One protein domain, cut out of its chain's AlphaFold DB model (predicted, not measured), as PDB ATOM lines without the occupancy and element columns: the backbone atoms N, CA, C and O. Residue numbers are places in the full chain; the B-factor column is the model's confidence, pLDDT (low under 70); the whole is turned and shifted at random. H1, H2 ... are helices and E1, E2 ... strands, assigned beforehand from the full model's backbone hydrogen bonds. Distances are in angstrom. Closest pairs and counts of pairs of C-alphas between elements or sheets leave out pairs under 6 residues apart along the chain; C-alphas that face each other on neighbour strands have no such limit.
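What this domain is: This is residues 53 to 73 and 97 to 287 of the 310 residues of the protein "PhageMetallopep domain-containing protein" of bacterium HR36 (UniProt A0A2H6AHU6). Two small three-stranded sheets, E1 E9 E2 and E3 E8 E4, make the core; they are set at an angle and only partly face to face, with E3 close to E9. H1 and H2 cover one face of E3 E8 E4, and H3 crosses over H2 on the side away from that sheet. A third sheet, E5 E6 E10, lies far out at one end of the longest axis, while H4 and H5 lie toward the other end. The printed part has 212 residues, with five named helices and ten named strands in the order E1 E2 H1 E3 E4 E5 E6 E7 E8 H2 H3 H4 H5 E9 E10, of the mixed class; E1 E9 E2 and E3 E8 E4 are mixed sheets and E5 E6 E10 is antiparallel. The whole is compact, with a radius of gyration of the C-alphas of 17.9 A and spans of 58 by 41 by 36 A.

Where its parts are: E1, residues 58 to 62, begins at C-alpha 58 at (160.376, 150.902, 149.772). After the cut come E2, residues 101 to 103, and H1, residues 104 to 118, 21.2 A long. E3 is residues 130 to 136, 19.1 A long, and E4 is residues 147 to 150. E5, residues 159 to 162, and E6, residues 165 to 169, form a hairpin, and E7 is residues 171 to 174. E8, residues 181 to 187, is 19.2 A long. H2, residues 195 to 207, is 18.5 A long, and H3, residues 231 to 247, is 24.4 A long and begins at C-alpha 231 at (175.722, 134.202, 122.874). H4 is residues 256 to 259, H5 is residues 262 to 268, and E9, residues 271 to 276, is 15.4 A long. E10, residues 282 to 286, ends at C-alpha 286 at (136.701, 149.269, 127.445).

How they stand to each other: The sheets E1 E9 E2 and E3 E8 E4 form a sandwich, two sheets face to face, with best planes 37 degrees apart; the closest C-alphas of E3 and E9, Gly 133 and Glu 275, are 4.9 A apart. E1 and E9 are antiparallel, with N 60 and O 274 at 2.8 A, and E9 and E2 are parallel, with N 273 and O 102 at 2.8 A. E3 and E8 are parallel, with N 133 and O 183 at 2.8 A, and E8 and E4 are antiparallel, with N 149 and O 182 at 2.7 A. H1 and H2 are on the same face of E3 E8 E4, which gives two layers, helices on one face of a sheet. H1 has a height over the sheet of 10.3 A and lies over E3, slantwise to the strands; it stands at the level of the sheet E1 E9 E2. H2, at a height over the sheet of 10.6 A, runs along the strands, at 16 degrees to E8 on the local plane. H3 touches H2 with residues 238 to 242 alone, about perpendicular at 77 degrees; their closest C-alphas, Met 238 and Ile 200, are 5.6 A apart. H4 and H2 only just touch, with 3 pairs of C-alphas within 8 A, the closest being Arg 259 and Phe 195 at 5.4 A. H5 only grazes the sheet E1 E9 E2. In the third sheet, N 167 and O 160 of E6 and E5 are 2.8 A apart, and N 283 and O 168 of E10 and E6 are 2.8 A apart. E6 runs on into E7 at 12 degrees, and E7 pairs with no named strand. In H1, H2, H3 and H5 every O i to N i+4 pair is within hydrogen-bond range; H4 is too short for such a pair.

The domain as a whole: The two C-alphas farthest apart, those of Ala 98 and Pro 164, are 59.5 A apart. Residues 74 to 96 are not printed, and C-alphas 73 and 97 are 22.4 A apart across the cut. Of the links that are printed whole, H1 to E3 and H2 to H3 are long. Residues 228 to 233, of which 231 to 233 belong to H3, stand free. The mean pLDDT of the printed part is 84.3; 38 residues are under 70, among them 65 to 73, 138 to 144 and 219 to 234.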
ATOM      1  N   GLN A  53     149.012 159.671 143.790       62.44
ATOM      2  CA  GLN A  53     149.337 158.775 144.908       62.44
ATOM      3  C   GLN A  53     150.856 158.763 145.122       62.44
ATOM      4  O   GLN A  53     151.578 158.735 144.136       62.44
ATOM      5  N   PRO A  54     151.398 158.736 146.348       63.81
ATOM      6  CA  PRO A  54     152.849 158.709 146.533       63.81
ATOM      7  C   PRO A  54     153.460 157.464 145.876       63.81
ATOM      8  O   PRO A  54     152.906 156.368 146.004       63.81
ATOM      9  N   VAL A  55     154.605 157.603 145.192       71.12
ATOM     10  CA  VAL A  55     155.320 156.438 144.638       71.12
ATOM     11  C   VAL A  55     155.620 155.462 145.779       71.12
ATOM     12  O   VAL A  55     156.175 155.881 146.796       71.12
ATOM     13  N   PRO A  56     155.306 154.161 145.647       76.44
ATOM     14  CA  PRO A  56     155.473 153.206 146.731       76.44
ATOM     15  C   PRO A  56     156.929 152.718 146.798       76.44
ATOM     16  O   PRO A  56     157.174 151.509 146.808       76.44
ATOM     17  N   ILE A  57     157.892 153.650 146.818       76.75
ATOM     18  CA  ILE A  57     159.307 153.345 147.045       76.75
ATOM     19  C   ILE A  57     159.424 152.731 148.434       76.75
ATOM     20  O   ILE A  57     158.991 153.312 149.431       76.75
ATOM     21  N   ARG A  58     160.011 151.538 148.504       81.38
ATOM     22  CA  ARG A  58     160.376 150.902 149.772       81.38
ATOM     23  C   ARG A  58     161.884 150.811 149.856       81.38
ATOM     24  O   ARG A  58     162.539 150.573 148.847       81.38
ATOM     25  N   LEU A  59     162.429 150.931 151.060       81.06
ATOM     26  CA  LEU A  59     163.829 150.597 151.280       81.06
ATOM     27  C   LEU A  59     163.956 149.099 151.527       81.06
ATOM     28  O   LEU A  59     163.290 148.508 152.376       81.06
ATOM     29  N   TRP A  60     164.825 148.474 150.758       84.06
ATOM     30  CA  TRP A  60     165.267 147.114 150.973       84.06
ATOM     31  C   TRP A  60     166.556 147.156 151.788       84.06
ATOM     32  O   TRP A  60     167.435 147.962 151.489       84.06
ATOM     33  N   ARG A  61     166.673 146.306 152.815       85.25
ATOM     34  CA  ARG A  61     167.843 146.268 153.700       85.25
ATOM     35  C   ARG A  61     168.427 144.860 153.756       85.25
ATOM     36  O   ARG A  61     167.727 143.901 154.084       85.25
ATOM     37  N   LEU A  62     169.732 144.763 153.528       83.19
ATOM     38  CA  LEU A  62     170.538 143.577 153.796       83.19
ATOM     39  C   LEU A  62     171.476 143.874 154.953       83.19
ATOM     40  O   LEU A  62     172.307 144.768 154.845       83.19
ATOM     41  N   ALA A  63     171.329 143.138 156.049       82.12
ATOM     42  CA  ALA A  63     172.259 143.182 157.181       82.12
ATOM     43  C   ALA A  63     173.023 141.857 157.347       82.12
ATOM     44  O   ALA A  63     174.086 141.828 157.949       82.12
ATOM     45  N   ASP A  64     172.501 140.768 156.781       77.31
ATOM     46  CA  ASP A  64     173.149 139.461 156.734       77.31
ATOM     47  C   ASP A  64     172.894 138.846 155.344       77.31
ATOM     48  O   ASP A  64     171.737 138.828 154.902       77.31
ATOM     49  N   PRO A  65     173.931 138.344 154.641       68.69
ATOM     50  CA  PRO A  65     173.793 137.732 153.316       68.69
ATOM     51  C   PRO A  65     172.749 136.610 153.251       68.69
ATOM     52  O   PRO A  65     172.165 136.368 152.195       68.69
ATOM     53  N   ARG A  66     172.494 135.923 154.373       68.06
ATOM     54  CA  ARG A  66     171.522 134.826 154.469       68.06
ATOM     55  C   ARG A  66     170.092 135.313 154.714       68.06
ATOM     56  O   ARG A  66     169.149 134.559 154.475       68.06
ATOM     57  N   SER A  67     169.902 136.559 155.153       63.34
ATOM     58  CA  SER A  67     168.601 137.098 155.563       63.34
ATOM     59  C   SER A  67     168.282 138.460 154.925       63.34
ATOM     60  O   SER A  67     168.140 139.491 155.577       63.34
ATOM     61  N   ALA A  68     168.050 138.461 153.608       59.81
ATOM     62  CA  ALA A  68     167.463 139.612 152.920       59.81
ATOM     63  C   ALA A  68     166.015 139.866 153.393       59.81
ATOM     64  O   ALA A  68     165.122 139.035 153.163       59.81
ATOM     65  N   ARG A  69     165.740 141.031 153.994       60.91
ATOM     66  CA  ARG A  69     164.391 141.443 154.424       60.91
ATOM     67  C   ARG A  69     163.980 142.741 153.725       60.91
ATOM     68  O   ARG A  69     164.715 143.720 153.707       60.91
ATOM     69  N   ILE A  70     162.770 142.752 153.160       55.91
ATOM     70  CA  ILE A  70     162.120 144.015 152.790       55.91
ATOM     71  C   ILE A  70     161.517 144.550 154.080       55.91
ATOM     72  O   ILE A  70     160.582 143.949 154.608       55.91
ATOM     73  N   VAL A  71     162.063 145.644 154.597       53.72
ATOM     74  CA  VAL A  71     161.480 146.348 155.737       53.72
ATOM     75  C   VAL A  71     160.675 147.529 155.203       53.72
ATOM     76  O   VAL A  71     161.213 148.332 154.446       53.72
ATOM     77  N   PRO A  72     159.383 147.663 155.548       43.59
ATOM     78  CA  PRO A  72     158.664 148.891 155.255       43.59
ATOM     79  C   PRO A  72     159.332 150.029 156.032       43.59
ATOM     80  O   PRO A  72     159.323 150.048 157.261       43.59
ATOM     81  N   PHE A  73     159.947 150.959 155.311       43.62
ATOM     82  CA  PHE A  73     160.577 152.125 155.909       43.62
ATOM     83  C   PHE A  73     159.517 153.211 156.102       43.62
ATOM     84  O   PHE A  73     158.888 153.641 155.136       43.62
ATOM     85  N   GLU A  97     182.993 156.298 160.239       48.31
ATOM     86  CA  GLU A  97     181.925 156.099 161.215       48.31
ATOM     87  C   GLU A  97     181.605 154.608 161.335       48.31
ATOM     88  O   GLU A  97     181.032 153.985 160.433       48.31
ATOM     89  N   ALA A  98     181.986 154.024 162.473       44.56
ATOM     90  CA  ALA A  98     181.536 152.702 162.874       44.56
ATOM     91  C   ALA A  98     179.996 152.689 162.836       44.56
ATOM     92  O   ALA A  98     179.361 153.346 163.658       44.56
ATOM     93  N   ASN A  99     179.419 151.958 161.872       59.75
ATOM     94  CA  ASN A  99     177.985 151.792 161.555       59.75
ATOM     95  C   ASN A  99     177.430 152.467 160.286       59.75
ATOM     96  O   ASN A  99     176.212 152.414 160.084       59.75
ATOM     97  N   ALA A 100     178.257 152.996 159.382       81.81
ATOM     98  CA  ALA A 100     177.766 153.504 158.095       81.81
ATOM     99  C   ALA A 100     176.916 152.465 157.316       81.81
ATOM    100  O   ALA A 100     177.217 151.268 157.312       81.81
ATOM    101  N   ILE A 101     175.848 152.922 156.653       86.94
ATOM    102  CA  ILE A 101     174.982 152.118 155.770       86.94
ATOM    103  C   ILE A 101     175.396 152.380 154.321       86.94
ATOM    104  O   ILE A 101     175.490 153.536 153.922       86.94
ATOM    105  N   PHE A 102     175.571 151.332 153.515       91.62
ATOM    106  CA  PHE A 102     175.906 151.474 152.100       91.62
ATOM    107  C   PHE A 102     174.657 151.746 151.233       91.62
ATOM    108  O   PHE A 102     173.777 150.877 151.163       91.62
ATOM    109  N   PRO A 103     174.555 152.899 150.540       92.06
ATOM    110  CA  PRO A 103     173.395 153.254 149.723       92.06
ATOM    111  C   PRO A 103     173.539 152.736 148.279       92.06
ATOM    112  O   PRO A 103     173.879 153.482 147.360       92.06
ATOM    113  N   PHE A 104     173.240 151.453 148.050       94.62
ATOM    114  CA  PHE A 104     173.431 150.780 146.758       94.62
ATOM    115  C   PHE A 104     172.762 151.511 145.584       94.62
ATOM    116  O   PHE A 104     173.415 151.732 144.569       94.62
ATOM    117  N   SER A 105     171.492 151.920 145.715       94.00
ATOM    118  CA  SER A 105     170.762 152.618 144.639       94.00
ATOM    119  C   SER A 105     171.399 153.954 144.248       94.00
ATOM    120  O   SER A 105     171.426 154.297 143.068       94.00
ATOM    121  N   ALA A 106     171.960 154.693 145.207       92.25
ATOM    122  CA  ALA A 106     172.668 155.936 144.916       92.25
ATOM    123  C   ALA A 106     173.999 155.657 144.201       92.25
ATOM    124  O   ALA A 106     174.278 156.269 143.170       92.25
ATOM    125  N   ALA A 107     174.773 154.682 144.695       95.81
ATOM    126  CA  ALA A 107     176.052 154.286 144.106       95.81
ATOM    127  C   ALA A 107     175.900 153.801 142.655       95.81
ATOM    128  O   ALA A 107     176.604 154.270 141.764       95.81
ATOM    129  N   ILE A 108     174.929 152.918 142.390       97.19
ATOM    130  CA  ILE A 108     174.682 152.421 141.032       97.19
ATOM    131  C   ILE A 108     174.143 153.520 140.105       97.19
ATOM    132  O   ILE A 108     174.500 153.546 138.933       97.19
ATOM    133  N   THR A 109     173.335 154.459 140.612       96.94
ATOM    134  CA  THR A 109     172.845 155.599 139.816       96.94
ATOM    135  C   THR A 109     173.995 156.505 139.388       96.94
ATOM    136  O   THR A 109     174.054 156.906 138.228       96.94
ATOM    137  N   ALA A 110     174.931 156.798 140.293       96.31
ATOM    138  CA  ALA A 110     176.099 157.613 139.977       96.31
ATOM    139  C   ALA A 110     177.046 156.923 138.987       96.31
ATOM    140  O   ALA A 110     177.532 157.571 138.062       96.31
ATOM    141  N   LEU A 111     177.249 155.610 139.133       98.06
ATOM    142  CA  LEU A 111     177.989 154.820 138.153       98.06
ATOM    143  C   LEU A 111     177.328 154.872 136.771       98.06
ATOM    144  O   LEU A 111     177.995 155.136 135.779       98.06
ATOM    145  N   VAL A 112     176.013 154.655 136.694       98.19
ATOM    146  CA  VAL A 112     175.273 154.702 135.422       98.19
ATOM    147  C   VAL A 112     175.340 156.094 134.791       98.19
ATOM    148  O   VAL A 112     175.523 156.191 133.581       98.19
ATOM    149  N   ALA A 113     175.242 157.165 135.582       97.88
ATOM    150  CA  ALA A 113     175.415 158.530 135.089       97.88
ATOM    151  C   ALA A 113     176.802 158.761 134.475       97.88
ATOM    152  O   ALA A 113     176.904 159.371 133.414       97.88
ATOM    153  N   ASP A 114     177.854 158.231 135.100       98.06
ATOM    154  CA  ASP A 114     179.213 158.327 134.568       98.06
ATOM    155  C   ASP A 114     179.413 157.481 133.303       98.06
ATOM    156  O   ASP A 114     179.971 157.972 132.325       98.06
ATOM    157  N   ILE A 115     178.882 156.253 133.276       97.44
ATOM    158  CA  ILE A 115     178.885 155.393 132.082       97.44
ATOM    159  C   ILE A 115     178.215 156.108 130.905       97.44
ATOM    160  O   ILE A 115     178.794 156.183 129.825       97.44
ATOM    161  N   VAL A 116     177.012 156.651 131.103       96.88
ATOM    162  CA  VAL A 116     176.247 157.344 130.052       96.88
ATOM    163  C   VAL A 116     176.980 158.585 129.539       96.88
ATOM    164  O   VAL A 116     176.929 158.869 128.347       96.88
ATOM    165  N   ALA A 117     177.691 159.302 130.412       96.94
ATOM    166  CA  ALA A 117     178.482 160.467 130.020       96.94
ATOM    167  C   ALA A 117     179.738 160.105 129.202       96.94
ATOM    168  O   ALA A 117     180.251 160.951 128.472       96.94
ATOM    169  N   ARG A 118     180.245 158.873 129.334       96.50
ATOM    170  CA  ARG A 118     181.538 158.435 128.772       96.50
ATOM    171  C   ARG A 118     181.418 157.474 127.595       96.50
ATOM    172  O   ARG A 118     182.350 157.382 126.806       96.50
ATOM    173  N   VAL A 119     180.303 156.756 127.477       94.88
ATOM    174  CA  VAL A 119     180.067 155.741 126.441       94.88
ATOM    175  C   VAL A 119     179.073 156.291 125.410       94.88
ATOM    176  O   VAL A 119     177.873 156.344 125.702       94.88
ATOM    177  N   PRO A 120     179.524 156.688 124.201       93.25
ATOM    178  CA  PRO A 120     178.678 157.352 123.207       93.25
ATOM    179  C   PRO A 120     177.421 156.566 122.821       93.25
ATOM    180  O   PRO A 120     176.357 157.151 122.624       93.25
ATOM    181  N   GLU A 121     177.496 155.234 122.770       91.44
ATOM    182  CA  GLU A 121     176.357 154.370 122.443       91.44
ATOM    183  C   GLU A 121     175.204 154.483 123.449       91.44
ATOM    184  O   GLU A 121     174.059 154.160 123.125       91.44
ATOM    185  N   LEU A 122     175.493 154.939 124.668       94.38
ATOM    186  CA  LEU A 122     174.545 155.059 125.771       94.38
ATOM    187  C   LEU A 122     174.146 156.513 126.059       94.38
ATOM    188  O   LEU A 122     173.284 156.738 126.904       94.38
ATOM    189  N   ALA A 123     174.691 157.490 125.324       95.00
ATOM    190  CA  ALA A 123     174.468 158.922 125.554       95.00
ATOM    191  C   ALA A 123     172.996 159.368 125.416       95.00
ATOM    192  O   ALA A 123     172.605 160.411 125.932       95.00
ATOM    193  N   HIS A 124     172.154 158.571 124.750       95.81
ATOM    194  CA  HIS A 124     170.714 158.819 124.617       95.81
ATOM    195  C   HIS A 124     169.927 158.610 125.928       95.81
ATOM    196  O   HIS A 124     168.761 158.997 126.025       95.81
ATOM    197  N   ILE A 125     170.535 157.986 126.941       97.81
ATOM    198  CA  ILE A 125     169.874 157.637 128.199       97.81
ATOM    199  C   ILE A 125     169.776 158.862 129.110       97.81
ATOM    200  O   ILE A 125     170.774 159.385 129.597       97.81
ATOM    201  N   ARG A 126     168.553 159.281 129.448       97.88
ATOM    202  CA  ARG A 126     168.331 160.338 130.450       97.88
ATOM    203  C   ARG A 126     168.179 159.715 131.835       97.88
ATOM    204  O   ARG A 126     167.083 159.312 132.222       97.88
ATOM    205  N   VAL A 127     169.274 159.651 132.597       96.75
ATOM    206  CA  VAL A 127     169.342 158.940 133.895       96.75
ATOM    207  C   VAL A 127     168.280 159.401 134.899       96.75
ATOM    208  O   VAL A 127     167.736 158.572 135.617       96.75
ATOM    209  N   ALA A 128     167.886 160.679 134.895       95.38
ATOM    210  CA  ALA A 128     166.814 161.189 135.762       95.38
ATOM    211  C   ALA A 128     165.442 160.509 135.543       95.38
ATOM    212  O   ALA A 128     164.587 160.555 136.424       95.38
ATOM    213  N   GLN A 129     165.226 159.877 134.383       96.62
ATOM    214  CA  GLN A 129     164.006 159.134 134.044       96.62
ATOM    215  C   GLN A 129     164.180 157.610 134.164       96.62
ATOM    216  O   GLN A 129     163.286 156.852 133.778       96.62
ATOM    217  N   VAL A 130     165.320 157.146 134.677       97.50
ATOM    218  CA  VAL A 130     165.599 155.734 134.940       97.50
ATOM    219  C   VAL A 130     165.715 155.551 136.445       97.50
ATOM    220  O   VAL A 130     166.544 156.179 137.094       97.50
ATOM    221  N   HIS A 131     164.902 154.674 137.022       95.94
ATOM    222  CA  HIS A 131     165.078 154.289 138.420       95.94
ATOM    223  C   HIS A 131     165.991 153.067 138.517       95.94
ATOM    224  O   HIS A 131     165.683 152.030 137.930       95.94
ATOM    225  N   LEU A 132     167.085 153.192 139.273       96.19
ATOM    226  CA  LEU A 132     168.047 152.123 139.523       96.19
ATOM    227  C   LEU A 132     167.853 151.590 140.948       96.19
ATOM    228  O   LEU A 132     168.249 152.196 141.948       96.19
ATOM    229  N   GLY A 133     167.214 150.433 141.036       94.31
ATOM    230  CA  GLY A 133     166.786 149.832 142.286       94.31
ATOM    231  C   GLY A 133     167.399 148.466 142.555       94.31
ATOM    232  O   GLY A 133     168.238 147.936 141.822       94.31
ATOM    233  N   VAL A 134     166.902 147.857 143.619       92.69
ATOM    234  CA  VAL A 134     167.177 146.469 143.974       92.69
ATOM    235  C   VAL A 134     165.908 145.644 143.883       92.69
ATOM    236  O   VAL A 134     164.792 146.152 143.971       92.69
ATOM    237  N   THR A 135     166.069 144.338 143.743       89.62
ATOM    238  CA  THR A 135     164.991 143.364 143.905       89.62
ATOM    239  C   THR A 135     165.478 142.180 144.732       89.62
ATOM    240  O   THR A 135     166.674 142.008 144.972       89.62
ATOM    241  N   ARG A 136     164.549 141.343 145.199       79.81
ATOM    242  CA  ARG A 136     164.925 140.083 145.846       79.81
ATOM    243  C   ARG A 136     165.441 139.116 144.788       79.81
ATOM    244  O   ARG A 136     164.796 138.931 143.756       79.81
ATOM    245  N   SER A 137     166.543 138.433 145.078       70.88
ATOM    246  CA  SER A 137     166.909 137.233 144.331       70.88
ATOM    247  C   SER A 137     165.788 136.187 144.451       70.88
ATOM    248  O   SER A 137     165.370 135.851 145.563       70.88
ATOM    249  N   GLY A 138     165.280 135.688 143.319       60.81
ATOM    250  CA  GLY A 138     164.312 134.583 143.286       60.81
ATOM    251  C   GLY A 138     164.899 133.258 143.800       60.81
ATOM    252  O   GLY A 138     166.089 133.173 144.111       60.81
ATOM    253  N   ARG A 139     164.069 132.204 143.890       52.09
ATOM    254  CA  ARG A 139     164.538 130.843 144.225       52.09
ATOM    255  C   ARG A 139     165.545 130.345 143.171       52.09
ATOM    256  O   ARG A 139     165.487 130.756 142.013       52.09
ATOM    257  N   ARG A 140     166.473 129.475 143.597       44.06
ATOM    258  CA  ARG A 140     167.553 128.914 142.762       44.06
ATOM    259  C   ARG A 140     166.976 128.353 141.452       44.06
ATOM    260  O   ARG A 140     166.011 127.600 141.503       44.06
ATOM    261  N   GLY A 141     167.565 128.723 140.312       47.75
ATOM    262  CA  GLY A 141     167.239 128.149 138.999       47.75
ATOM    263  C   GLY A 141     166.912 129.152 137.886       47.75
ATOM    264  O   GLY A 141     167.168 128.839 136.730       47.75
ATOM    265  N   SER A 142     166.432 130.371 138.181       46.12
ATOM    266  CA  SER A 142     166.237 131.406 137.145       46.12
ATOM    267  C   SER A 142     167.413 132.395 137.108       46.12
ATOM    268  O   SER A 142     167.749 133.059 138.091       46.12
ATOM    269  N   GLY A 143     168.116 132.426 135.974       58.84
ATOM    270  CA  GLY A 143     169.413 133.075 135.739       58.84
ATOM    271  C   GLY A 143     169.402 134.594 135.547       58.84
ATOM    272  O   GLY A 143     170.244 135.103 134.821       58.84
ATOM    273  N   LEU A 144     168.455 135.317 136.150       66.69
ATOM    274  CA  LEU A 144     168.342 136.762 135.955       66.69
ATOM    275  C   LEU A 144     169.317 137.512 136.880       66.69
ATOM    276  O   LEU A 144     169.224 137.377 138.102       66.69
ATOM    277  N   LEU A 145     170.251 138.268 136.295       82.06
ATOM    278  CA  LEU A 145     171.272 139.057 137.008       82.06
ATOM    279  C   LEU A 145     170.956 140.563 137.038       82.06
ATOM    280  O   LEU A 145     171.520 141.290 137.850       82.06
ATOM    281  N   GLY A 146     169.995 141.002 136.228       86.00
ATOM    282  CA  GLY A 146     169.430 142.345 136.185       86.00
ATOM    283  C   GLY A 146     168.049 142.286 135.537       86.00
ATOM    284  O   GLY A 146     167.700 141.299 134.890       86.00
ATOM    285  N   ARG A 147     167.204 143.284 135.788       89.50
ATOM    286  CA  ARG A 147     165.890 143.379 135.150       89.50
ATOM    287  C   ARG A 147     165.592 144.812 134.774       89.50
ATOM    288  O   ARG A 147     165.349 145.618 135.669       89.50
ATOM    289  N   ILE A 148     165.428 145.069 133.487       92.88
ATOM    290  CA  ILE A 148     164.761 146.263 132.980       92.88
ATOM    291  C   ILE A 148     163.241 146.063 132.848       92.88
ATOM    292  O   ILE A 148     162.743 145.002 132.470       92.88
ATOM    293  N   THR A 149     162.472 147.093 133.192       93.62
ATOM    294  CA  THR A 149     161.023 147.167 132.989       93.62
ATOM    295  C   THR A 149     160.688 148.476 132.266       93.62
ATOM    296  O   THR A 149     160.918 149.540 132.847       93.62
ATOM    297  N   PRO A 150     160.157 148.419 131.029       94.69
ATOM    298  CA  PRO A 150     159.708 149.602 130.302       94.69
ATOM    299  C   PRO A 150     158.426 150.162 130.924       94.69
ATOM    300  O   PRO A 150     157.572 149.404 131.397       94.69
ATOM    301  N   LEU A 151     158.277 151.485 130.896       94.19
ATOM    302  CA  LEU A 151     157.068 152.193 131.325       94.19
ATOM    303  C   LEU A 151     156.314 152.803 130.136       94.19
ATOM    304  O   LEU A 151     155.564 153.762 130.311       94.19
ATOM    305  N   ARG A 152     156.495 152.236 128.938       92.94
ATOM    306  CA  ARG A 152     155.647 152.409 127.754       92.94
ATOM    307  C   ARG A 152     155.418 151.081 127.033       92.94
ATOM    308  O   ARG A 152     156.140 150.102 127.223       92.94
ATOM    309  N   PHE A 153     154.369 151.050 126.224       91.31
ATOM    310  CA  PHE A 153     154.117 150.010 125.235       91.31
ATOM    311  C   PHE A 153     154.971 150.231 123.977       91.31
ATOM    312  O   PHE A 153     155.659 151.253 123.888       91.31
ATOM    313  N   PRO A 154     154.948 149.288 123.008       89.88
ATOM    314  CA  PRO A 154     155.722 149.411 121.783       89.88
ATOM    315  C   PRO A 154     155.635 150.791 121.125       89.88
ATOM    316  O   PRO A 154     154.539 151.344 120.990       89.88
ATOM    317  N   GLY A 155     156.792 151.343 120.752       87.44
ATOM    318  CA  GLY A 155     156.899 152.674 120.142       87.44
ATOM    319  C   GLY A 155     156.653 153.846 121.100       87.44
ATOM    320  O   GLY A 155     156.243 154.917 120.660       87.44
ATOM    321  N   GLY A 156     156.830 153.643 122.410       90.12
ATOM    322  CA  GLY A 156     156.651 154.698 123.411       90.12
ATOM    323  C   GLY A 156     155.189 155.026 123.732       90.12
ATOM    324  O   GLY A 156     154.894 156.036 124.374       90.12
ATOM    325  N   THR A 157     154.254 154.174 123.306       90.69
ATOM    326  CA  THR A 157     152.815 154.402 123.468       90.69
ATOM    327  C   THR A 157     152.365 154.225 124.924       90.69
ATOM    328  O   THR A 157     152.872 153.386 125.672       90.69
ATOM    329  N   LEU A 158     151.400 155.038 125.366       88.06
ATOM    330  CA  LEU A 158     150.840 154.960 126.727       88.06
ATOM    331  C   LEU A 158     149.761 153.889 126.872       88.06
ATOM    332  O   LEU A 158     149.487 153.427 127.980       88.06
ATOM    333  N   TRP A 159     149.170 153.475 125.759       87.50
ATOM    334  CA  TRP A 159     148.139 152.460 125.726       87.50
ATOM    335  C   TRP A 159     148.356 151.506 124.559       87.50
ATOM    336  O   TRP A 159     149.013 151.838 123.576       87.50
ATOM    337  N   ARG A 160     147.789 150.304 124.663       87.56
ATOM    338  CA  ARG A 160     147.684 149.380 123.531       87.56
ATOM    339  C   ARG A 160     146.332 148.695 123.514       87.56
ATOM    340  O   ARG A 160     145.780 148.377 124.569       87.56
ATOM    341  N   ARG A 161     145.833 148.392 122.321       87.62
ATOM    342  CA  ARG A 161     144.652 147.545 122.161       87.62
ATOM    343  C   ARG A 161     144.991 146.091 122.500       87.62
ATOM    344  O   ARG A 161     146.045 145.575 122.131       87.62
ATOM    345  N   TYR A 162     144.090 145.429 123.215       85.12
ATOM    346  CA  TYR A 162     144.160 144.013 123.558       85.12
ATOM    347  C   TYR A 162     142.751 143.410 123.477       85.12
ATOM    348  O   TYR A 162     141.990 143.406 124.447       85.12
ATOM    349  N   GLY A 163     142.390 142.949 122.276       86.94
ATOM    350  CA  GLY A 163     141.033 142.497 121.968       86.94
ATOM    351  C   GLY A 163     140.015 143.643 122.109       86.94
ATOM    352  O   GLY A 163     140.191 144.673 121.448       86.94
ATOM    353  N   PRO A 164     138.969 143.490 122.947       86.38
ATOM    354  CA  PRO A 164     137.967 144.534 123.190       86.38
ATOM    355  C   PRO A 164     138.414 145.593 124.218       86.38
ATOM    356  O   PRO A 164     137.683 146.548 124.476       86.38
ATOM    357  N   TRP A 165     139.593 145.424 124.821       86.12
ATOM    358  CA  TRP A 165     140.108 146.292 125.876       86.12
ATOM    359  C   TRP A 165     141.238 147.180 125.368       86.12
ATOM    360  O   TRP A 165     142.038 146.769 124.525       86.12
ATOM    361  N   HIS A 166     141.379 148.351 125.976       86.25
ATOM    362  CA  HIS A 166     142.637 149.078 125.998       86.25
ATOM    363  C   HIS A 166     143.374 148.780 127.299       86.25
ATOM    364  O   HIS A 166     142.781 148.685 128.376       86.25
ATOM    365  N   LEU A 167     144.686 148.606 127.187       89.25
ATOM    366  CA  LEU A 167     145.588 148.501 128.320       89.25
ATOM    367  C   LEU A 167     146.335 149.815 128.461       89.25
ATOM    368  O   LEU A 167     146.906 150.276 127.480       89.25
ATOM    369  N   THR A 168     146.397 150.355 129.671       89.44
ATOM    370  CA  THR A 168     147.367 151.384 130.067       89.44
ATOM    371  C   THR A 168     148.219 150.862 131.222       89.44
ATOM    372  O   THR A 168     147.925 149.822 131.821       89.44
ATOM    373  N   LEU A 169     149.303 151.556 131.526       89.31
ATOM    374  CA  LEU A 169     150.259 151.209 132.569       89.31
ATOM    375  C   LEU A 169     150.313 152.291 133.643       89.31
ATOM    376  O   LEU A 169     150.094 153.476 133.399       89.31
ATOM    377  N   GLN A 170     150.623 151.861 134.857       87.69
ATOM    378  CA  GLN A 170     150.925 152.752 135.962       87.69
ATOM    379  C   GLN A 170     152.172 153.578 135.651       87.69
ATOM    380  O   GLN A 170     153.226 153.029 135.330       87.69
ATOM    381  N   ARG A 171     152.041 154.895 135.800       88.38
ATOM    382  CA  ARG A 171     153.109 155.863 135.559       88.38
ATOM    383  C   ARG A 171     153.663 156.359 136.894       88.38
ATOM    384  O   ARG A 171     152.895 156.607 137.830       88.38
ATOM    385  N   TYR A 172     154.983 156.497 136.968       87.19
ATOM    386  CA  TYR A 172     155.700 156.913 138.171       87.19
ATOM    387  C   TYR A 172     156.388 158.262 137.954       87.19
ATOM    388  O   TYR A 172     157.096 158.429 136.966       87.19
ATOM    389  N   TRP A 173     156.228 159.188 138.896       87.19
ATOM    390  CA  TRP A 173     156.959 160.451 138.974       87.19
ATOM    391  C   TRP A 173     157.767 160.492 140.255       87.19
ATOM    392  O   TRP A 173     157.219 160.374 141.349       87.19
ATOM    393  N   LEU A 174     159.064 160.712 140.117       81.31
ATOM    394  CA  LEU A 174     159.969 160.899 141.236       81.31
ATOM    395  C   LEU A 174     160.563 162.300 141.135       81.31
ATOM    396  O   LEU A 174     161.161 162.631 140.114       81.31
ATOM    397  N   ARG A 175     160.396 163.125 142.177       79.31
ATOM    398  CA  ARG A 175     160.931 164.501 142.224       79.31
ATOM    399  C   ARG A 175     160.498 165.343 141.014       79.31
ATOM    400  O   ARG A 175     161.321 165.974 140.356       79.31
ATOM    401  N   GLY A 176     159.217 165.266 140.660       80.88
ATOM    402  CA  GLY A 176     158.644 165.947 139.492       80.88
ATOM    403  C   GLY A 176     159.007 165.362 138.117       80.88
ATOM    404  O   GLY A 176     158.471 165.825 137.114       80.88
ATOM    405  N   VAL A 177     159.853 164.328 138.037       87.75
ATOM    406  CA  VAL A 177     160.289 163.721 136.769       87.75
ATOM    407  C   VAL A 177     159.581 162.391 136.537       87.75
ATOM    408  O   VAL A 177     159.598 161.514 137.400       87.75
ATOM    409  N   GLU A 178     158.974 162.216 135.361       92.00
ATOM    410  CA  GLU A 178     158.384 160.931 134.988       92.00
ATOM    411  C   GLU A 178     159.471 159.899 134.676       92.00
ATOM    412  O   GLU A 178     160.335 160.121 133.820       92.00
ATOM    413  N   LEU A 179     159.375 158.740 135.324       93.69
ATOM    414  CA  LEU A 179     160.191 157.577 135.021       93.69
ATOM    415  C   LEU A 179     159.696 156.896 133.741       93.69
ATOM    416  O   LEU A 179     158.500 156.667 133.559       93.69
ATOM    417  N   LEU A 180     160.641 156.506 132.890       96.38
ATOM    418  CA  LEU A 180     160.404 155.744 131.663       96.38
ATOM    419  C   LEU A 180     160.916 154.303 131.759       96.38
ATOM    420  O   LEU A 180     160.410 153.425 131.061       96.38
ATOM    421  N   TYR A 181     161.871 154.049 132.654       96.94
ATOM    422  CA  TYR A 181     162.483 152.738 132.839       96.94
ATOM    423  C   TYR A 181     162.731 152.452 134.317       96.94
ATOM    424  O   TYR A 181     163.144 153.332 135.075       96.94
ATOM    425  N   LEU A 182     162.527 151.199 134.716       95.56
ATOM    426  CA  LEU A 182     162.955 150.680 136.014       95.56
ATOM    427  C   LEU A 182     164.002 149.596 135.774       95.56
ATOM    428  O   LEU A 182     163.684 148.592 135.140       95.56
ATOM    429  N   ILE A 183     165.215 149.765 136.291       95.94
ATOM    430  CA  ILE A 183     166.246 148.725 136.292       95.94
ATOM    431  C   ILE A 183     166.449 148.274 137.733       95.94
ATOM    432  O   ILE A 183     166.679 149.092 138.619       95.94
ATOM    433  N   ALA A 184     166.350 146.972 137.982       94.62
ATOM    434  CA  ALA A 184     166.506 146.407 139.314       94.62
ATOM    435  C   ALA A 184     167.528 145.270 139.331       94.62
ATOM    436  O   ALA A 184     167.443 144.334 138.532       94.62
ATOM    437  N   PHE A 185     168.440 145.313 140.303       94.31
ATOM    438  CA  PHE A 185     169.460 144.282 140.501       94.31
ATOM    439  C   PHE A 185     169.090 143.351 141.671       94.31
ATOM    440  O   PHE A 185     168.734 143.826 142.754       94.31
ATOM    441  N   PRO A 186     169.135 142.019 141.493       91.75
ATOM    442  CA  PRO A 186     168.818 141.068 142.548       91.75
ATOM    443  C   PRO A 186     169.965 140.968 143.561       91.75
ATOM    444  O   PRO A 186     171.028 140.437 143.246       91.75
ATOM    445  N   LEU A 187     169.740 141.405 144.800       90.25
ATOM    446  CA  LEU A 187     170.723 141.283 145.885       90.25
ATOM    447  C   LEU A 187     170.413 140.089 146.816       90.25
ATOM    448  O   LEU A 187     169.233 139.772 147.016       90.25
ATOM    449  N   PRO A 188     171.439 139.418 147.392       90.50
ATOM    450  CA  PRO A 188     172.880 139.709 147.264       90.50
ATOM    451  C   PRO A 188     173.514 139.224 145.950       90.50
ATOM    452  O   PRO A 188     174.603 139.660 145.611       90.50
ATOM    453  N   ARG A 189     172.813 138.382 145.181       88.75
ATOM    454  CA  ARG A 189     173.354 137.648 144.026       88.75
ATOM    455  C   ARG A 189     174.171 138.488 143.040       88.75
ATOM    456  O   ARG A 189     175.224 138.038 142.617       88.75
ATOM    457  N   PHE A 190     173.694 139.672 142.661       93.19
ATOM    458  CA  PHE A 190     174.420 140.569 141.759       93.19
ATOM    459  C   PHE A 190     175.760 141.028 142.354       93.19
ATOM    460  O   PHE A 190     176.766 141.061 141.653       93.19
ATOM    461  N   LEU A 191     175.802 141.337 143.654       93.81
ATOM    462  CA  LEU A 191     177.042 141.719 144.331       93.81
ATOM    463  C   LEU A 191     178.024 140.551 144.453       93.81
ATOM    464  O   LEU A 191     179.216 140.794 144.539       93.81
ATOM    465  N   ASP A 192     177.561 139.306 144.414       93.00
ATOM    466  CA  ASP A 192     178.435 138.132 144.517       93.00
ATOM    467  C   ASP A 192     179.009 137.678 143.162       93.00
ATOM    468  O   ASP A 192     179.763 136.710 143.099       93.00
ATOM    469  N   LEU A 193     178.682 138.379 142.071       92.88
ATOM    470  CA  LEU A 193     179.320 138.175 140.771       92.88
ATOM    471  C   LEU A 193     180.782 138.675 140.774       92.88
ATOM    472  O   LEU A 193     181.138 139.577 141.545       92.88
ATOM    473  N   PRO A 194     181.640 138.170 139.873       95.12
ATOM    474  CA  PRO A 194     182.907 138.818 139.550       95.12
ATOM    475  C   PRO A 194     182.710 140.262 139.064       95.12
ATOM    476  O   PRO A 194     181.678 140.601 138.481       95.12
ATOM    477  N   PHE A 195     183.715 141.119 139.264       95.25
ATOM    478  CA  PHE A 195     183.659 142.536 138.873       95.25
ATOM    479  C   PHE A 195     183.260 142.739 137.401       95.25
ATOM    480  O   PHE A 195     182.348 143.511 137.106       95.25
ATOM    481  N   GLU A 196     183.903 142.014 136.484       92.75
ATOM    482  CA  GLU A 196     183.616 142.122 135.050       92.75
ATOM    483  C   GLU A 196     182.171 141.708 134.731       92.75
ATOM    484  O   GLU A 196     181.477 142.404 133.993       92.75
ATOM    485  N   GLU A 197     181.662 140.646 135.363       92.00
ATOM    486  CA  GLU A 197     180.276 140.200 135.185       92.00
ATOM    487  C   GLU A 197     179.254 141.217 135.716       92.00
ATOM    488  O   GLU A 197     178.196 141.394 135.105       92.00
ATOM    489  N   LYS A 198     179.566 141.938 136.804       95.19
ATOM    490  CA  LYS A 198     178.728 143.052 137.287       95.19
ATOM    491  C   LYS A 198     178.648 144.164 136.252       95.19
ATOM    492  O   LYS A 198     177.550 144.612 135.930       95.19
ATOM    493  N   MET A 199     179.794 144.578 135.710       96.19
ATOM    494  CA  MET A 199     179.870 145.630 134.691       96.19
ATOM    495  C   MET A 199     179.133 145.228 133.408       96.19
ATOM    496  O   MET A 199     178.322 146.002 132.898       96.19
ATOM    497  N   ILE A 200     179.337 143.992 132.938       92.94
ATOM    498  CA  ILE A 200     178.606 143.418 131.801       92.94
ATOM    499  C   ILE A 200     177.103 143.439 132.067       92.94
ATOM    500  O   ILE A 200     176.343 143.847 131.197       92.94
ATOM    501  N   THR A 201     176.666 143.031 133.258       92.81
ATOM    502  CA  THR A 201     175.243 143.012 133.621       92.81
ATOM    503  C   THR A 201     174.644 144.418 133.615       92.81
ATOM    504  O   THR A 201     173.560 144.614 133.077       92.81
ATOM    505  N   ILE A 202     175.339 145.424 134.154       95.88
ATOM    506  CA  ILE A 202     174.861 146.815 134.135       95.88
ATOM    507  C   ILE A 202     174.693 147.304 132.692       95.88
ATOM    508  O   ILE A 202     173.620 147.774 132.321       95.88
ATOM    509  N   LEU A 203     175.726 147.147 131.859       94.06
ATOM    510  CA  LEU A 203     175.687 147.574 130.458       94.06
ATOM    511  C   LEU A 203     174.664 146.782 129.636       94.06
ATOM    512  O   LEU A 203     174.042 147.349 128.739       94.06
ATOM    513  N   HIS A 204     174.451 145.503 129.962       90.81
ATOM    514  CA  HIS A 204     173.405 144.666 129.373       90.81
ATOM    515  C   HIS A 204     172.031 145.297 129.578       90.81
ATOM    516  O   HIS A 204     171.299 145.481 128.608       90.81
ATOM    517  N   GLU A 205     171.693 145.656 130.820       92.88
ATOM    518  CA  GLU A 205     170.404 146.279 131.129       92.88
ATOM    519  C   GLU A 205     170.253 147.643 130.445       92.88
ATOM    520  O   GLU A 205     169.188 147.939 129.906       92.88
ATOM    521  N   LEU A 206     171.316 148.454 130.397       94.56
ATOM    522  CA  LEU A 206     171.287 149.749 129.707       94.56
ATOM    523  C   LEU A 206     171.101 149.598 128.191       94.56
ATOM    524  O   LEU A 206     170.368 150.373 127.589       94.56
ATOM    525  N   CYS A 207     171.693 148.574 127.572       91.31
ATOM    526  CA  CYS A 207     171.556 148.317 126.136       91.31
ATOM    527  C   CYS A 207     170.140 147.899 125.706       91.31
ATOM    528  O   CYS A 207     169.863 147.894 124.507       91.31
ATOM    529  N   HIS A 208     169.261 147.524 126.642       90.12
ATOM    530  CA  HIS A 208     167.849 147.259 126.343       90.12
ATOM    531  C   HIS A 208     167.016 148.535 126.206       90.12
ATOM    532  O   HIS A 208     165.900 148.474 125.686       90.12
ATOM    533  N   ILE A 209     167.518 149.681 126.676       93.81
ATOM    534  CA  ILE A 209     166.829 150.964 126.530       93.81
ATOM    535  C   ILE A 209     166.731 151.312 125.039       93.81
ATOM    536  O   ILE A 209     167.693 151.182 124.284       93.81
ATOM    537  N   SER A 210     165.536 151.724 124.606       92.50
ATOM    538  CA  SER A 210     165.303 152.184 123.236       92.50
ATOM    539  C   SER A 210     166.223 153.371 122.907       92.50
ATOM    540  O   SER A 210     166.246 154.330 123.681       92.50
ATOM    541  N   PRO A 211     166.898 153.392 121.739       92.56
ATOM    542  CA  PRO A 211     167.688 154.533 121.273       92.56
ATOM    543  C   PRO A 211     166.898 155.845 121.192       92.56
ATOM    544  O   PRO A 211     167.478 156.922 121.280       92.56
ATOM    545  N   ARG A 212     165.566 155.767 121.039       94.50
ATOM    546  CA  ARG A 212     164.661 156.931 121.048       94.50
ATOM    547  C   ARG A 212     164.355 157.441 122.460       94.50
ATOM    548  O   ARG A 212     163.750 158.499 122.601       94.50
ATOM    549  N   PHE A 213     164.739 156.678 123.484       96.44
ATOM    550  CA  PHE A 213     164.474 156.932 124.897       96.44
ATOM    551  C   PHE A 213     162.999 157.283 125.162       96.44
ATOM    552  O   PHE A 213     162.650 158.268 125.813       96.44
ATOM    553  N   ASP A 214     162.111 156.471 124.596       94.62
ATOM    554  CA  ASP A 214     160.667 156.689 124.575       94.62
ATOM    555  C   ASP A 214     159.918 155.838 125.606       94.62
ATOM    556  O   ASP A 214     158.699 155.870 125.639       94.62
ATOM    557  N   GLY A 215     160.621 155.104 126.473       93.69
ATOM    558  CA  GLY A 215     160.040 154.235 127.500       93.69
ATOM    559  C   GLY A 215     159.693 152.822 127.031       93.69
ATOM    560  O   GLY A 215     159.238 152.031 127.856       93.69
ATOM    561  N   ASP A 216     159.912 152.481 125.755       92.62
ATOM    562  CA  ASP A 216     159.893 151.096 125.261       92.62
ATOM    563  C   ASP A 216     161.302 150.486 125.301       92.62
ATOM    564  O   ASP A 216     162.313 151.182 125.439       92.62
ATOM    565  N   LEU A 217     161.371 149.164 125.196       89.69
ATOM    566  CA  LEU A 217     162.627 148.450 124.996       89.69
ATOM    567  C   LEU A 217     163.003 148.446 123.519       89.69
ATOM    568  O   LEU A 217     162.145 148.486 122.640       89.69
ATOM    569  N   TYR A 218     164.291 148.322 123.243       83.00
ATOM    570  CA  TYR A 218     164.769 148.091 121.891       83.00
ATOM    571  C   TYR A 218     164.281 146.728 121.345       83.00
ATOM    572  O   TYR A 218     164.475 145.687 121.973       83.00
ATOM    573  N   ARG A 219     163.630 146.731 120.169       69.38
ATOM    574  CA  ARG A 219     163.003 145.555 119.525       69.38
ATOM    575  C   ARG A 219     163.299 145.507 118.015       69.38
ATOM    576  O   ARG A 219     162.370 145.543 117.215       69.38
ATOM    577  N   HIS A 220     164.559 145.451 117.579       52.78
ATOM    578  CA  HIS A 220     164.863 145.287 116.146       52.78
ATOM    579  C   HIS A 220     165.562 143.963 115.816       52.78
ATOM    580  O   HIS A 220     166.542 143.558 116.438       52.78
ATOM    581  N   THR A 221     165.056 143.318 114.762       44.25
ATOM    582  CA  THR A 221     165.602 142.152 114.052       44.25
ATOM    583  C   THR A 221     166.792 142.550 113.173       44.25
ATOM    584  O   THR A 221     166.758 142.400 111.954       44.25
ATOM    585  N   GLY A 222     167.848 143.116 113.755       43.81
ATOM    586  CA  GLY A 222     168.998 143.580 112.978       43.81
ATOM    587  C   GLY A 222     170.021 144.330 113.814       43.81
ATOM    588  O   GLY A 222     169.683 144.885 114.853       43.81
ATOM    589  N   ARG A 223     171.282 144.270 113.363       47.25
ATOM    590  CA  ARG A 223     172.516 144.740 114.017       47.25
ATOM    591  C   ARG A 223     172.329 146.079 114.728       47.25
ATOM    592  O   ARG A 223     172.497 147.095 114.095       47.25
ATOM    593  N   TYR A 224     171.989 146.036 116.006       47.94
ATOM    594  CA  TYR A 224     172.453 146.838 117.139       47.94
ATOM    595  C   TYR A 224     171.713 146.246 118.358       47.94
ATOM    596  O   TYR A 224     170.602 145.764 118.220       47.94
ATOM    597  N   CYS A 225     172.396 146.112 119.495       47.91
ATOM    598  CA  CYS A 225     171.858 145.813 120.835       47.91
ATOM    599  C   CYS A 225     170.765 144.715 120.984       47.91
ATOM    600  O   CYS A 225     169.598 145.029 121.128       47.91
ATOM    601  N   LEU A 226     171.181 143.441 121.114       46.12
ATOM    602  CA  LEU A 226     170.432 142.307 121.721       46.12
ATOM    603  C   LEU A 226     169.476 141.480 120.837       46.12
ATOM    604  O   LEU A 226     168.261 141.553 120.925       46.12
ATOM    605  N   HIS A 227     170.081 140.601 120.035       49.19
ATOM    606  CA  HIS A 227     169.925 139.130 120.059       49.19
ATOM    607  C   HIS A 227     170.637 138.582 118.813       49.19
ATOM    608  O   HIS A 227     170.033 138.069 117.872       49.19
ATOM    609  N   THR A 228     171.966 138.723 118.771       42.47
ATOM    610  CA  THR A 228     172.754 137.998 117.769       42.47
ATOM    611  C   THR A 228     172.550 136.501 118.001       42.47
ATOM    612  O   THR A 228     172.595 136.064 119.148       42.47
ATOM    613  N   ARG A 229     172.385 135.700 116.936       48.22
ATOM    614  CA  ARG A 229     172.153 134.235 117.000       48.22
ATOM    615  C   ARG A 229     173.231 133.441 117.769       48.22
ATOM    616  O   ARG A 229     173.088 132.239 117.944       48.22
ATOM    617  N   SER A 230     174.295 134.095 118.246       58.25
ATOM    618  CA  SER A 230     175.326 133.522 119.107       58.25
ATOM    619  C   SER A 230     175.525 134.356 120.376       58.25
ATOM    620  O   SER A 230     175.895 135.531 120.307       58.25
ATOM    621  N   LYS A 231     175.361 133.704 121.535       64.69
ATOM    622  CA  LYS A 231     175.722 134.202 122.874       64.69
ATOM    623  C   LYS A 231     177.154 134.765 122.913       64.69
ATOM    624  O   LYS A 231     177.389 135.824 123.471       64.69
ATOM    625  N   LYS A 232     178.089 134.137 122.191       67.94
ATOM    626  CA  LYS A 232     179.504 134.540 122.136       67.94
ATOM    627  C   LYS A 232     179.724 135.920 121.506       67.94
ATOM    628  O   LYS A 232     180.596 136.664 121.940       67.94
ATOM    629  N   ALA A 233     178.968 136.271 120.463       64.69
ATOM    630  CA  ALA A 233     179.076 137.593 119.836       64.69
ATOM    631  C   ALA A 233     178.517 138.694 120.746       64.69
ATOM    632  O   ALA A 233     179.061 139.796 120.791       64.69
ATOM    633  N   TYR A 234     177.469 138.357 121.493       68.06
ATOM    634  CA  TYR A 234     176.877 139.223 122.493       68.06
ATOM    635  C   TYR A 234     177.844 139.495 123.658       68.06
ATOM    636  O   TYR A 234     178.137 140.656 123.948       68.06
ATOM    637  N   ASP A 235     178.413 138.434 124.235       72.94
ATOM    638  CA  ASP A 235     179.368 138.523 125.345       72.94
ATOM    639  C   ASP A 235     180.601 139.364 124.950       72.94
ATOM    640  O   ASP A 235     181.017 140.247 125.698       72.94
ATOM    641  N   ARG A 236     181.122 139.196 123.721       81.44
ATOM    642  CA  ARG A 236     182.223 140.029 123.193       81.44
ATOM    643  C   ARG A 236     181.877 141.514 123.113       81.44
ATOM    644  O   ARG A 236     182.732 142.346 123.402       81.44
ATOM    645  N   ARG A 237     180.654 141.862 122.699       84.06
ATOM    646  CA  ARG A 237     180.246 143.270 122.587       84.06
ATOM    647  C   ARG A 237     180.128 143.922 123.960       84.06
ATOM    648  O   ARG A 237     180.556 145.058 124.113       84.06
ATOM    649  N   MET A 238     179.575 143.218 124.946       87.94
ATOM    650  CA  MET A 238     179.506 143.753 126.308       87.94
ATOM    651  C   MET A 238     180.898 143.928 126.906       87.94
ATOM    652  O   MET A 238     181.180 144.992 127.444       87.94
ATOM    653  N   ALA A 239     181.794 142.955 126.721       87.94
ATOM    654  CA  ALA A 239     183.188 143.093 127.138       87.94
ATOM    655  C   ALA A 239     183.876 144.302 126.474       87.94
ATOM    656  O   ALA A 239     184.624 145.020 127.132       87.94
ATOM    657  N   HIS A 240     183.592 144.574 125.194       90.94
ATOM    658  CA  HIS A 240     184.105 145.767 124.519       90.94
ATOM    659  C   HIS A 240     183.586 147.068 125.147       90.94
ATOM    660  O   HIS A 240     184.391 147.950 125.412       90.94
ATOM    661  N   LEU A 241     182.288 147.173 125.456       91.75
ATOM    662  CA  LEU A 241     181.739 148.361 126.125       91.75
ATOM    663  C   LEU A 241     182.297 148.548 127.545       91.75
ATOM    664  O   LEU A 241     182.554 149.678 127.950       91.75
ATOM    665  N   VAL A 242     182.526 147.458 128.292       94.81
ATOM    666  CA  VAL A 242     183.201 147.526 129.602       94.81
ATOM    667  C   VAL A 242     184.606 148.097 129.444       94.81
ATOM    668  O   VAL A 242     184.973 149.008 130.180       94.81
ATOM    669  N   ARG A 243     185.383 147.586 128.481       94.25
ATOM    670  CA  ARG A 243     186.738 148.082 128.206       94.25
ATOM    671  C   ARG A 243     186.722 149.544 127.784       94.25
ATOM    672  O   ARG A 243     187.421 150.327 128.406       94.25
ATOM    673  N   ALA A 244     185.864 149.910 126.833       93.19
ATOM    674  CA  ALA A 244     185.718 151.284 126.367       93.19
ATOM    675  C   ALA A 244     185.419 152.244 127.526       93.19
ATOM    676  O   ALA A 244     186.052 153.286 127.636       93.19
ATOM    677  N   TYR A 245     184.521 151.871 128.446       96.50
ATOM    678  CA  TYR A 245     184.269 152.657 129.654       96.50
ATOM    679  C   TYR A 245     185.521 152.783 130.539       96.50
ATOM    680  O   TYR A 245     185.885 153.897 130.916       96.50
ATOM    681  N   LEU A 246     186.196 151.673 130.858       96.00
ATOM    682  CA  LEU A 246     187.373 151.675 131.736       96.00
ATOM    683  C   LEU A 246     188.583 152.407 131.123       96.00
ATOM    684  O   LEU A 246     189.346 153.028 131.860       96.00
ATOM    685  N   GLU A 247     188.732 152.388 129.797       96.06
ATOM    686  CA  GLU A 247     189.767 153.113 129.043       96.06
ATOM    687  C   GLU A 247     189.578 154.637 129.091       96.06
ATOM    688  O   GLU A 247     190.539 155.379 128.911       96.06
ATOM    689  N   THR A 248     188.381 155.136 129.428       95.88
ATOM    690  CA  THR A 248     188.189 156.574 129.713       95.88
ATOM    691  C   THR A 248     188.749 157.009 131.073       95.88
ATOM    692  O   THR A 248     188.559 158.163 131.468       95.88
ATOM    693  N   HIS A 249     189.397 156.091 131.802       94.69
ATOM    694  CA  HIS A 249     189.927 156.287 133.150       94.69
ATOM    695  C   HIS A 249     188.899 156.939 134.096       94.69
ATOM    696  O   HIS A 249     189.132 158.037 134.610       94.69
ATOM    697  N   PRO A 250     187.725 156.306 134.299       95.25
ATOM    698  CA  PRO A 250     186.719 156.830 135.208       95.25
ATOM    699  C   PRO A 250     187.255 156.825 136.639       95.25
ATOM    700  O   PRO A 250     188.070 155.981 137.013       95.25
ATOM    701  N   ASP A 251     186.761 157.757 137.450       93.56
ATOM    702  CA  ASP A 251     187.076 157.794 138.875       93.56
ATOM    703  C   ASP A 251     186.700 156.454 139.528       93.56
ATOM    704  O   ASP A 251     185.537 156.033 139.508       93.56
ATOM    705  N   GLU A 252     187.698 155.783 140.110       92.00
ATOM    706  CA  GLU A 252     187.540 154.469 140.728       92.00
ATOM    707  C   GLU A 252     186.475 154.476 141.827       92.00
ATOM    708  O   GLU A 252     185.765 153.483 142.001       92.00
ATOM    709  N   GLN A 253     186.265 155.609 142.501       91.12
ATOM    710  CA  GLN A 253     185.233 155.751 143.527       91.12
ATOM    711  C   GLN A 253     183.826 155.431 143.010       91.12
ATOM    712  O   GLN A 253     182.983 154.948 143.770       91.12
ATOM    713  N   LYS A 254     183.565 155.633 141.713       91.88
ATOM    714  CA  LYS A 254     182.247 155.400 141.108       91.88
ATOM    715  C   LYS A 254     181.915 153.921 140.951       91.88
ATOM    716  O   LYS A 254     180.740 153.569 140.936       91.88
ATOM    717  N   PHE A 255     182.917 153.045 140.856       95.06
ATOM    718  CA  PHE A 255     182.710 151.607 140.644       95.06
ATOM    719  C   PHE A 255     183.421 150.706 141.662       95.06
ATOM    720  O   PHE A 255     183.216 149.493 141.631       95.06
ATOM    721  N   ALA A 256     184.199 151.257 142.600       94.31
ATOM    722  CA  ALA A 256     184.943 150.497 143.607       94.31
ATOM    723  C   ALA A 256     184.053 149.530 144.401       94.31
ATOM    724  O   ALA A 256     184.468 148.414 144.710       94.31
ATOM    725  N   PHE A 257     182.800 149.910 144.676       95.44
ATOM    726  CA  PHE A 257     181.852 149.048 145.385       95.44
ATOM    727  C   PHE A 257     181.557 147.728 144.648       95.44
ATOM    728  O   PHE A 257     181.243 146.728 145.291       95.44
ATOM    729  N   LEU A 258     181.695 147.692 143.316       96.81
ATOM    730  CA  LEU A 258     181.523 146.479 142.514       96.81
ATOM    731  C   LEU A 258     182.691 145.497 142.663       96.81
ATOM    732  O   LEU A 258     182.554 144.338 142.273       96.81
ATOM    733  N   ARG A 259     183.829 145.909 143.231       95.75
ATOM    734  CA  ARG A 259     184.945 144.994 143.519       95.75
ATOM    735  C   ARG A 259     184.662 144.073 144.704       95.75
ATOM    736  O   ARG A 259     185.321 143.052 144.836       95.75
ATOM    737  N   PHE A 260     183.672 144.409 145.526       95.38
ATOM    738  CA  PHE A 260     183.314 143.653 146.717       95.38
ATOM    739  C   PHE A 260     182.114 142.734 146.464       95.38
ATOM    740  O   PHE A 260     181.196 143.053 145.698       95.38
ATOM    741  N   SER A 261     182.118 141.596 147.146       94.31
ATOM    742  CA  SER A 261     180.951 140.750 147.389       94.31
ATOM    743  C   SER A 261     179.985 141.403 148.378       94.31
ATOM    744  O   SER A 261     180.332 142.353 149.091       94.31
ATOM    745  N   ALA A 262     178.766 140.867 148.493       91.88
ATOM    746  CA  ALA A 262     177.831 141.344 149.511       91.88
ATOM    747  C   ALA A 262     178.398 141.161 150.929       91.88
ATOM    748  O   ALA A 262     178.209 142.019 151.789       91.88
ATOM    749  N   ARG A 263     179.124 140.059 151.167       91.94
ATOM    750  CA  ARG A 263     179.770 139.778 152.455       91.94
ATOM    751  C   ARG A 263     180.850 140.806 152.785       91.94
ATOM    752  O   ARG A 263     180.869 141.299 153.905       91.94
ATOM    753  N   GLU A 264     181.729 141.123 151.839       93.00
ATOM    754  CA  GLU A 264     182.816 142.088 152.060       93.00
ATOM    755  C   GLU A 264     182.284 143.511 152.267       93.00
ATOM    756  O   GLU A 264     182.786 144.238 153.123       93.00
ATOM    757  N   LEU A 265     181.218 143.901 151.557       92.25
ATOM    758  CA  LEU A 265     180.537 145.167 151.838       92.25
ATOM    759  C   LEU A 265     179.956 145.183 153.256       92.25
ATOM    760  O   LEU A 265     180.130 146.165 153.967       92.25
ATOM    761  N   LEU A 266     179.336 144.097 153.718       90.94
ATOM    762  CA  LEU A 266     178.791 144.015 155.081       90.94
ATOM    763  C   LEU A 266     179.858 143.917 156.186       90.94
ATOM    764  O   LEU A 266     179.540 144.087 157.356       90.94
ATOM    765  N   GLN A 267     181.122 143.663 155.842       90.62
ATOM    766  CA  GLN A 267     182.239 143.814 156.783       90.62
ATOM    767  C   GLN A 267     182.663 145.279 156.942       90.62
ATOM    768  O   GLN A 267     183.212 145.646 157.975       90.62
ATOM    769  N   LYS A 268     182.416 146.112 155.925       89.38
ATOM    770  CA  LYS A 268     182.736 147.549 155.921       89.38
ATOM    771  C   LYS A 268     181.574 148.419 156.404       89.38
ATOM    772  O   LYS A 268     181.803 149.498 156.935       89.38
ATOM    773  N   TYR A 269     180.343 147.955 156.212       88.75
ATOM    774  CA  TYR A 269     179.112 148.695 156.473       88.75
ATOM    775  C   TYR A 269     178.140 147.875 157.320       88.75
ATOM    776  O   TYR A 269     178.030 146.664 157.153       88.75
ATOM    777  N   SER A 270     177.351 148.540 158.164       86.38
ATOM    778  CA  SER A 270     176.366 147.877 159.038       86.38
ATOM    779  C   SER A 270     175.172 147.283 158.279       86.38
ATOM    780  O   SER A 270     174.457 146.418 158.795       86.38
ATOM    781  N   ALA A 271     174.909 147.775 157.067       88.69
ATOM    782  CA  ALA A 271     173.903 147.254 156.154       88.69
ATOM    783  C   ALA A 271     174.123 147.777 154.731       88.69
ATOM    784  O   ALA A 271     174.701 148.843 154.530       88.69
ATOM    785  N   ILE A 272     173.558 147.072 153.754       90.62
ATOM    786  CA  ILE A 272     173.351 147.560 152.390       90.62
ATOM    787  C   ILE A 272     171.878 147.931 152.243       90.62
ATOM    788  O   ILE A 272     170.997 147.121 152.548       90.62
ATOM    789  N   VAL A 273     171.603 149.145 151.773       89.19
ATOM    790  CA  VAL A 273     170.248 149.631 151.506       89.19
ATOM    791  C   VAL A 273     170.093 149.972 150.032       89.19
ATOM    792  O   VAL A 273     170.956 150.602 149.431       89.19
ATOM    793  N   GLY A 274     168.976 149.553 149.448       89.31
ATOM    794  CA  GLY A 274     168.595 149.898 148.083       89.31
ATOM    795  C   GLY A 274     167.133 150.309 148.009       89.31
ATOM    796  O   GLY A 274     166.314 149.888 148.828       89.31
ATOM    797  N   GLU A 275     166.802 151.127 147.022       90.75
ATOM    798  CA  GLU A 275     165.424 151.474 146.710       90.75
ATOM    799  C   GLU A 275     164.773 150.320 145.945       90.75
ATOM    800  O   GLU A 275     165.357 149.736 145.034       90.75
ATOM    801  N   TRP A 276     163.554 149.966 146.329       88.50
ATOM    802  CA  TRP A 276     162.731 148.982 145.643       88.50
ATOM    803  C   TRP A 276     161.466 149.660 145.131       88.50
ATOM    804  O   TRP A 276     160.702 150.239 145.914       88.50
ATOM    805  N   LEU A 277     161.227 149.526 143.827       87.12
ATOM    806  CA  LEU A 277     159.981 149.910 143.178       87.12
ATOM    807  C   LEU A 277     159.215 148.661 142.728       87.12
ATOM    808  O   LEU A 277     159.804 147.777 142.099       87.12
ATOM    809  N   PRO A 278     157.902 148.565 142.995       85.44
ATOM    810  CA  PRO A 278     157.097 147.501 142.422       85.44
ATOM    811  C   PRO A 278     156.974 147.661 140.905       85.44
ATOM    812  O   PRO A 278     156.911 148.771 140.371       85.44
ATOM    813  N   ALA A 279     156.847 146.525 140.215       84.81
ATOM    814  CA  ALA A 279     156.490 146.514 138.803       84.81
ATOM    815  C   ALA A 279     155.187 147.311 138.568       84.81
ATOM    816  O   ALA A 279     154.276 147.240 139.404       84.81
ATOM    817  N   PRO A 280     155.086 148.069 137.461       88.12
ATOM    818  CA  PRO A 280     153.914 148.883 137.169       88.12
ATOM    819  C   PRO A 280     152.680 147.995 137.009       88.12
ATOM    820  O   PRO A 280     152.728 146.934 136.377       88.12
ATOM    821  N   ARG A 281     151.551 148.429 137.571       88.38
ATOM    822  CA  ARG A 281     150.265 147.770 137.335       88.38
ATOM    823  C   ARG A 281     149.771 148.070 135.924       88.38
ATOM    824  O   ARG A 281     149.965 149.171 135.416       88.38
ATOM    825  N   LEU A 282     149.097 147.098 135.318       88.50
ATOM    826  CA  LEU A 282     148.337 147.302 134.089       88.50
ATOM    827  C   LEU A 282     146.882 147.584 134.448       88.50
ATOM    828  O   LEU A 282     146.285 146.854 135.242       88.50
ATOM    829  N   PHE A 283     146.317 148.614 133.838       86.38
ATOM    830  CA  PHE A 283     144.904 148.944 133.940       86.38
ATOM    831  C   PHE A 283     144.223 148.609 132.619       86.38
ATOM    832  O   PHE A 283     144.814 148.774 131.552       86.38
ATOM    833  N   ARG A 284     142.991 148.110 132.702       86.62
ATOM    834  CA  ARG A 284     142.155 147.804 131.541       86.62
ATOM    835  C   ARG A 284     140.936 148.708 131.564       86.62
ATOM    836  O   ARG A 284     140.369 148.901 132.635       86.62
ATOM    837  N   PHE A 285     140.531 149.200 130.405       81.25
ATOM    838  CA  PHE A 285     139.282 149.938 130.231       81.25
ATOM    839  C   PHE A 285     138.685 149.614 128.848       81.25
ATOM    840  O   PHE A 285     139.427 149.186 127.948       81.25
ATOM    841  N   PRO A 286     137.354 149.674 128.684       75.50
ATOM    842  CA  PRO A 286     136.701 149.269 127.445       75.50
ATOM    843  C   PRO A 286     137.008 150.248 126.306       75.50
ATOM    844  O   PRO A 286     137.237 151.435 126.520       75.50
ATOM    845  N   TYR A 287     137.017 149.739 125.068       62.41
ATOM    846  CA  TYR A 287     137.335 150.529 123.871       62.41
ATOM    847  C   TYR A 287     136.473 151.794 123.722       62.41
ATOM    848  O   TYR A 287     136.980 152.822 123.297       62.41
TER     849      TYR A 287